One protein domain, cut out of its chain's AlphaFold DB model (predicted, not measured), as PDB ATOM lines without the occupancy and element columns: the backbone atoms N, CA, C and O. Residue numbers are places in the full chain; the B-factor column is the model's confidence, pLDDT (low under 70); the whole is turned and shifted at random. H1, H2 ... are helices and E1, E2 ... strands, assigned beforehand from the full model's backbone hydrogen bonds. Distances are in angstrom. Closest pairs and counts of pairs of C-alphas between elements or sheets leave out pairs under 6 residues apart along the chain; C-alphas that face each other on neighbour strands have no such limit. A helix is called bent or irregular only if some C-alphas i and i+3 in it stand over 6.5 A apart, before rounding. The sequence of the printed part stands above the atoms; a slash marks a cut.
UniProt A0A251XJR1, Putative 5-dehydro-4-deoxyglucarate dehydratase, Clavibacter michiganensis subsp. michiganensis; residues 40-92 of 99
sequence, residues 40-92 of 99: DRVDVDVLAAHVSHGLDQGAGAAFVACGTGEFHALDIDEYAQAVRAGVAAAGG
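Overview. This is residues 40 to 92 of the 99 residues of the protein "Putative 5-dehydro-4-deoxyglucarate dehydratase" of Clavibacter michiganensis subsp. michiganensis (UniProt A0A251XJR1). Two helices, H1 and H2, pack side by side and run the same way, and a short strand, E1, runs back along one side of the pair, near both. The chain goes out through H1, back through E1 and a long loop, residues 65 to 75, and out again through H2. The printed part has 53 residues, with two named helices and one named strand in the order H1, E1, H2; E1 pairs with no named strand. By class it is mostly helix, with 28 residues in helices and 4 in the strand of the 32 in named elements. The whole is compact, with a radius of gyration of the C-alphas of 10.6 A, and it is only just elongated, spanning 30 by 19 by 18 A.

Along the chain. Residues 40 to 43 come before the first helix. H1 is residues 44 to 56, 17.9 A from first to last C-alpha, and it begins at C-alpha 44 at (34.540, 5.890, 45.973). E1 is residues 61 to 64, with C-alpha 61 at (16.396, 2.175, 45.062). Residues 71 to 73, in the stretch after E1, are a run of helix too short to bear a name. H2, residues 76 to 90, is the longest helix by residues and measures 21.2 A from first to last C-alpha; C-alpha 90 is at (24.117, -2.358, 43.855).

Arrangement. H1 and H2 touch, with 18 pairs of C-alphas within 8 A. Their closest C-alphas, those of Ala 48 and Ala 89, are 5.2 A apart. The two helices run the same way at a steep tilt of 39 degrees. E1 has 4 pairs of C-alphas within 8 A with H1, the closest being those of Val 51 and Ala 62 at 6.9 A. It has 4 such pairs with H2 also, the closest being those of Val 64 and Val 83 at 6.1 A. In H1 and H2 every O i to N i+4 pair is within hydrogen-bond range, and neither helix is bent.

Size, cuts and confidence. The two C-alphas farthest apart are those of Asp 40 and Gly 58, at 30.8 A. The first and last printed C-alphas, those of Asp 40 and Gly 92, are 29.1 A apart. The link from H1 to E1, with 4 residues, is tight, and the link from E1 to H2, with 11 residues, is long. The printed part has no cut. The mean pLDDT of the printed part is 97.2, and no printed residue is under 70.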
ATOM      1  N   ASP A  40      40.013  16.534  48.358       97.00
ATOM      2  CA  ASP A  40      38.892  17.025  47.552       97.00
ATOM      3  C   ASP A  40      38.617  16.145  46.323       97.00
ATOM      4  O   ASP A  40      38.418  16.622  45.212       97.00
ATOM      5  N   ARG A  41      38.647  14.822  46.519       98.12
ATOM      6  CA  ARG A  41      38.284  13.833  45.493       98.12
ATOM      7  C   ARG A  41      37.159  12.954  46.002       98.12
ATOM      8  O   ARG A  41      37.150  12.612  47.182       98.12
ATOM      9  N   VAL A  42      36.278  12.504  45.112       98.56
ATOM     10  CA  VAL A  42      35.225  11.536  45.459       98.56
ATOM     11  C   VAL A  42      35.829  10.305  46.143       98.56
ATOM     12  O   VAL A  42      36.660   9.594  45.571       98.56
ATOM     13  N   ASP A  43      35.372  10.022  47.361       98.69
ATOM     14  CA  ASP A  43      35.752   8.831  48.114       98.69
ATOM     15  C   ASP A  43      34.859   7.654  47.690       98.69
ATOM     16  O   ASP A  43      33.795   7.379  48.256       98.69
ATOM     17  N   VAL A  44      35.282   6.983  46.618       98.44
ATOM     18  CA  VAL A  44      34.540   5.890  45.973       98.44
ATOM     19  C   VAL A  44      34.289   4.715  46.920       98.44
ATOM     20  O   VAL A  44      33.216   4.111  46.858       98.44
ATOM     21  N   ASP A  45      35.236   4.402  47.803       98.50
ATOM     22  CA  ASP A  45      35.116   3.270  48.724       98.50
ATOM     23  C   ASP A  45      34.073   3.563  49.809       98.50
ATOM     24  O   ASP A  45      33.212   2.721  50.094       98.50
ATOM     25  N   VAL A  46      34.085   4.782  50.365       98.69
ATOM     26  CA  VAL A  46      33.067   5.221  51.331       98.69
ATOM     27  C   VAL A  46      31.695   5.310  50.669       98.69
ATOM     28  O   VAL A  46      30.711   4.840  51.248       98.69
ATOM     29  N   LEU A  47      31.613   5.847  49.448       98.69
ATOM     30  CA  LEU A  47      30.356   5.909  48.704       98.69
ATOM     31  C   LEU A  47      29.791   4.507  48.450       98.69
ATOM     32  O   LEU A  47      28.613   4.262  48.715       98.69
ATOM     33  N   ALA A  48      30.620   3.571  47.982       98.50
ATOM     34  CA  ALA A  48      30.199   2.201  47.711       98.50
ATOM     35  C   ALA A  48      29.703   1.493  48.982       98.50
ATOM     36  O   ALA A  48      28.655   0.843  48.956       98.50
ATOM     37  N   ALA A  49      30.405   1.660  50.109       98.44
ATOM     38  CA  ALA A  49      29.980   1.114  51.395       98.44
ATOM     39  C   ALA A  49      28.654   1.730  51.872       98.44
ATOM     40  O   ALA A  49      27.769   1.005  52.334       98.44
ATOM     41  N   HIS A  50      28.486   3.047  51.719       98.12
ATOM     42  CA  HIS A  50      27.260   3.749  52.096       98.12
ATOM     43  C   HIS A  50      26.059   3.288  51.258       98.12
ATOM     44  O   HIS A  50      24.990   3.007  51.809       98.12
ATOM     45  N   VAL A  51      26.254   3.135  49.943       98.19
ATOM     46  CA  VAL A  51      25.237   2.629  49.013       98.19
ATOM     47  C   VAL A  51      24.870   1.182  49.312       98.19
ATOM     48  O   VAL A  51      23.685   0.894  49.478       98.19
ATOM     49  N   SER A  52      25.855   0.284  49.428       97.56
ATOM     50  CA  SER A  52      25.594  -1.125  49.755       97.56
ATOM     51  C   SER A  52      24.826  -1.235  51.065       97.56
ATOM     52  O   SER A  52      23.793  -1.891  51.107       97.56
ATOM     53  N   HIS A  53      25.262  -0.522  52.107       96.88
ATOM     54  CA  HIS A  53      24.599  -0.568  53.404       96.88
ATOM     55  C   HIS A  53      23.134  -0.123  53.326       96.88
ATOM     56  O   HIS A  53      22.265  -0.825  53.835       96.88
ATOM     57  N   GLY A  54      22.839   1.007  52.673       95.31
ATOM     58  CA  GLY A  54      21.461   1.490  52.529       95.31
ATOM     59  C   GLY A  54      20.560   0.506  51.775       95.31
ATOM     60  O   GLY A  54      19.423   0.262  52.181       95.31
ATOM     61  N   LEU A  55      21.084  -0.107  50.712       95.31
ATOM     62  CA  LEU A  55      20.374  -1.119  49.929       95.31
ATOM     63  C   LEU A  55      20.162  -2.424  50.715       95.31
ATOM     64  O   LEU A  55      19.059  -2.970  50.698       95.31
ATOM     65  N   ASP A  56      21.167  -2.875  51.468       94.44
ATOM     66  CA  ASP A  56      21.102  -4.077  52.309       94.44
ATOM     67  C   ASP A  56      20.107  -3.923  53.478       94.44
ATOM     68  O   ASP A  56      19.570  -4.916  53.971       94.44
ATOM     69  N   GLN A  57      19.803  -2.687  53.901       94.38
ATOM     70  CA  GLN A  57      18.734  -2.382  54.869       94.38
ATOM     71  C   GLN A  57      17.319  -2.384  54.253       94.38
ATOM     72  O   GLN A  57      16.343  -2.118  54.957       94.38
ATOM     73  N   GLY A  58      17.180  -2.695  52.961       90.88
ATOM     74  CA  GLY A  58      15.883  -2.835  52.293       90.88
ATOM     75  C   GLY A  58      15.391  -1.580  51.572       90.88
ATOM     76  O   GLY A  58      14.188  -1.452  51.334       90.88
ATOM     77  N   ALA A  59      16.283  -0.649  51.218       94.44
ATOM     78  CA  ALA A  59      15.915   0.447  50.326       94.44
ATOM     79  C   ALA A  59      15.496  -0.084  48.944       94.44
ATOM     80  O   ALA A  59      16.130  -0.978  48.378       94.44
ATOM     81  N   GLY A  60      14.436   0.504  48.387       92.69
ATOM     82  CA  GLY A  60      13.886   0.125  47.084       92.69
ATOM     83  C   GLY A  60      14.773   0.519  45.909       92.69
ATOM     84  O   GLY A  60      14.865  -0.198  44.913       92.69
ATOM     85  N   ALA A  61      15.433   1.670  46.031       95.00
ATOM     86  CA  ALA A  61      16.396   2.175  45.062       95.00
ATOM     87  C   ALA A  61      17.347   3.182  45.719       95.00
ATOM     88  O   ALA A  61      16.968   3.872  46.672       95.00
ATOM     89  N   ALA A  62      18.555   3.296  45.164       97.12
ATOM     90  CA  ALA A  62      19.512   4.345  45.502       97.12
ATOM     91  C   ALA A  62      19.538   5.425  44.408       97.12
ATOM     92  O   ALA A  62      19.695   5.120  43.226       97.12
ATOM     93  N   PHE A  63      19.412   6.684  44.814       97.69
ATOM     94  CA  PHE A  63      19.459   7.873  43.965       97.69
ATOM     95  C   PHE A  63      20.830   8.539  44.110       97.69
ATOM     96  O   PHE A  63      21.040   9.385  44.980       97.69
ATOM     97  N   VAL A  64      21.790   8.089  43.306       98.38
ATOM     98  CA  VAL A  64      23.213   8.437  43.447       98.38
ATOM     99  C   VAL A  64      23.527   9.709  42.670       98.38
ATOM    100  O   VAL A  64      23.003   9.902  41.572       98.38
ATOM    101  N   ALA A  65      24.383  10.564  43.243       97.94
ATOM    102  CA  ALA A  65      24.764  11.854  42.664       97.94
ATOM    103  C   ALA A  65      23.539  12.699  42.259       97.94
ATOM    104  O   ALA A  65      23.513  13.299  41.194       97.94
ATOM    105  N   CYS A  66      22.495  12.684  43.095       97.06
ATOM    106  CA  CYS A  66      21.290  13.513  42.973       97.06
ATOM    107  C   CYS A  66      21.446  14.822  43.768       97.06
ATOM    108  O   CYS A  66      22.547  15.185  44.168       97.06
ATOM    109  N   GLY A  67      20.347  15.531  44.057       97.25
ATOM    110  CA  GLY A  67      20.378  16.745  44.887       97.25
ATOM    111  C   GLY A  67      21.091  16.558  46.235       97.25
ATOM    112  O   GLY A  67      21.974  17.346  46.555       97.25
ATOM    113  N   THR A  68      20.761  15.496  46.985       97.69
ATOM    114  CA  THR A  68      21.457  15.125  48.237       97.69
ATOM    115  C   THR A  68      22.868  14.603  48.006       97.69
ATOM    116  O   THR A  68      23.672  14.693  48.909       97.69
ATOM    117  N   GLY A  69      23.170  14.072  46.822       97.88
ATOM    118  CA  GLY A  69      24.532  13.708  46.425       97.88
ATOM    119  C   GLY A  69      25.304  14.877  45.817       97.88
ATOM    120  O   GLY A  69      26.268  14.641  45.094       97.88
ATOM    121  N   GLU A  70      24.821  16.107  46.025       97.69
ATOM    122  CA  GLU A  70      25.453  17.348  45.595       97.69
ATOM    123  C   GLU A  70      25.775  17.414  44.091       97.69
ATOM    124  O   GLU A  70      26.746  18.046  43.699       97.69
ATOM    125  N   PHE A  71      24.924  16.832  43.231       97.31
ATOM    126  CA  PHE A  71      25.099  16.789  41.763       97.31
ATOM    127  C   PHE A  71      25.657  18.078  41.139       97.31
ATOM    128  O   PHE A  71      26.567  18.055  40.322       97.31
ATOM    129  N   HIS A  72      25.088  19.216  41.537       96.44
ATOM    130  CA  HIS A  72      25.409  20.537  41.003       96.44
ATOM    131  C   HIS A  72      26.833  21.016  41.332       96.44
ATOM    132  O   HIS A  72      27.264  22.022  40.771       96.44
ATOM    133  N   ALA A  73      27.518  20.347  42.259       96.56
ATOM    134  CA  ALA A  73      28.877  20.641  42.689       96.56
ATOM    135  C   ALA A  73      29.917  19.683  42.081       96.56
ATOM    136  O   ALA A  73      31.103  19.965  42.192       96.56
ATOM    137  N   LEU A  74      29.484  18.586  41.447       98.19
ATOM    138  CA  LEU A  74      30.374  17.601  40.837       98.19
ATOM    139  C   LEU A  74      30.778  18.031  39.428       98.19
ATOM    140  O   LEU A  74      29.944  18.504  38.644       98.19
ATOM    141  N   ASP A  75      32.033  17.790  39.069       98.12
ATOM    142  CA  ASP A  75      32.417  17.770  37.664       98.12
ATOM    143  C   ASP A  75      31.932  16.485  36.957       98.12
ATOM    144  O   ASP A  75      31.327  15.581  37.546       98.12
ATOM    145  N   ILE A  76      32.154  16.406  35.643       98.12
ATOM    146  CA  ILE A  76      31.669  15.281  34.835       98.12
ATOM    147  C   ILE A  76      32.357  13.951  35.178       98.12
ATOM    148  O   ILE A  76      31.726  12.891  35.090       98.12
ATOM    149  N   ASP A  77      33.631  13.989  35.565       98.44
ATOM    150  CA  ASP A  77      34.410  12.802  35.896       98.44
ATOM    151  C   ASP A  77      34.044  12.303  37.296       98.44
ATOM    152  O   ASP A  77      33.861  11.096  37.479       98.44
ATOM    153  N   GLU A  78      33.858  13.213  38.250       98.62
ATOM    154  CA  GLU A  78      33.363  12.953  39.603       98.62
ATOM    155  C   GLU A  78      31.947  12.376  39.579       98.62
ATOM    156  O   GLU A  78      31.697  11.328  40.179       98.62
ATOM    157  N   TYR A  79      31.039  12.983  38.807       98.62
ATOM    158  CA  TYR A  79      29.695  12.446  38.586       98.62
ATOM    159  C   TYR A  79      29.756  11.015  38.047       98.62
ATOM    160  O   TYR A  79      29.126  10.096  38.580       98.62
ATOM    161  N   ALA A  80      30.569  10.789  37.012       98.50
ATOM    162  CA  ALA A  80      30.702   9.469  36.420       98.50
ATOM    163  C   ALA A  80      31.339   8.458  37.393       98.50
ATOM    164  O   ALA A  80      30.978   7.278  37.370       98.50
ATOM    165  N   GLN A  81      32.270   8.885  38.253       98.56
ATOM    166  CA  GLN A  81      32.840   8.053  39.318       98.56
ATOM    167  C   GLN A  81      31.779   7.673  40.352       98.56
ATOM    168  O   GLN A  81      31.636   6.484  40.645       98.56
ATOM    169  N   ALA A  82      30.995   8.638  40.831       98.62
ATOM    170  CA  ALA A  82      29.940   8.407  41.810       98.62
ATOM    171  C   ALA A  82      28.873   7.438  41.278       98.62
ATOM    172  O   ALA A  82      28.545   6.445  41.934       98.62
ATOM    173  N   VAL A  83      28.392   7.652  40.048       98.56
ATOM    174  CA  VAL A  83      27.413   6.756  39.410       98.56
ATOM    175  C   VAL A  83      27.982   5.344  39.242       98.56
ATOM    176  O   VAL A  83      27.306   4.369  39.581       98.56
ATOM    177  N   ARG A  84      29.233   5.200  38.775       98.62
ATOM    178  CA  ARG A  84      29.880   3.880  38.653       98.62
ATOM    179  C   ARG A  84      30.005   3.176  40.002       98.62
ATOM    180  O   ARG A  84      29.727   1.980  40.070       98.62
ATOM    181  N   ALA A  85      30.385   3.901  41.053       98.56
ATOM    182  CA  ALA A  85      30.488   3.368  42.409       98.56
ATOM    183  C   ALA A  85      29.131   2.849  42.906       98.56
ATOM    184  O   ALA A  85      29.033   1.716  43.378       98.56
ATOM    185  N   GLY A  86      28.069   3.638  42.717       98.31
ATOM    186  CA  GLY A  86      26.707   3.257  43.085       98.31
ATOM    187  C   GLY A  86      26.208   2.009  42.354       98.31
ATOM    188  O   GLY A  86      25.697   1.081  42.982       98.31
ATOM    189  N   VAL A  87      26.404   1.943  41.033       98.25
ATOM    190  CA  VAL A  87      26.028   0.772  40.218       98.25
ATOM    191  C   VAL A  87      26.812  -0.473  40.635       98.25
ATOM    192  O   VAL A  87      26.227  -1.552  40.756       98.25
ATOM    193  N   ALA A  88      28.118  -0.338  40.884       98.12
ATOM    194  CA  ALA A  88      28.950  -1.442  41.350       98.12
ATOM    195  C   ALA A  88      28.483  -1.962  42.719       98.12
ATOM    196  O   ALA A  88      28.331  -3.174  42.887       98.12
ATOM    197  N   ALA A  89      28.180  -1.061  43.659       97.94
ATOM    198  CA  ALA A  89      27.679  -1.410  44.988       97.94
ATOM    199  C   ALA A  89      26.313  -2.121  44.940       97.94
ATOM    200  O   ALA A  89      26.091  -3.087  45.668       97.94
ATOM    201  N   ALA A  90      25.417  -1.711  44.037       96.44
ATOM    202  CA  ALA A  90      24.117  -2.358  43.855       96.44
ATOM    203  C   ALA A  90      24.206  -3.790  43.293       96.44
ATOM    204  O   ALA A  90      23.258  -4.573  43.423       96.44
ATOM    205  N   GLY A  91      25.323  -4.144  42.646       93.62
ATOM    206  CA  GLY A  91      25.630  -5.515  42.230       93.62
ATOM    207  C   GLY A  91      24.579  -6.163  41.322       93.62
ATOM    208  O   GLY A  91      24.402  -7.379  41.374       93.62
ATOM    209  N   GLY A  92      23.834  -5.361  40.553       90.94
ATOM    210  CA  GLY A  92      22.745  -5.818  39.678       90.94
ATOM    211  C   GLY A  92      21.508  -6.373  40.398       90.94
ATOM    212  O   GLY A  92      20.614  -6.894  39.736       90.94
TER     213      GLY A  92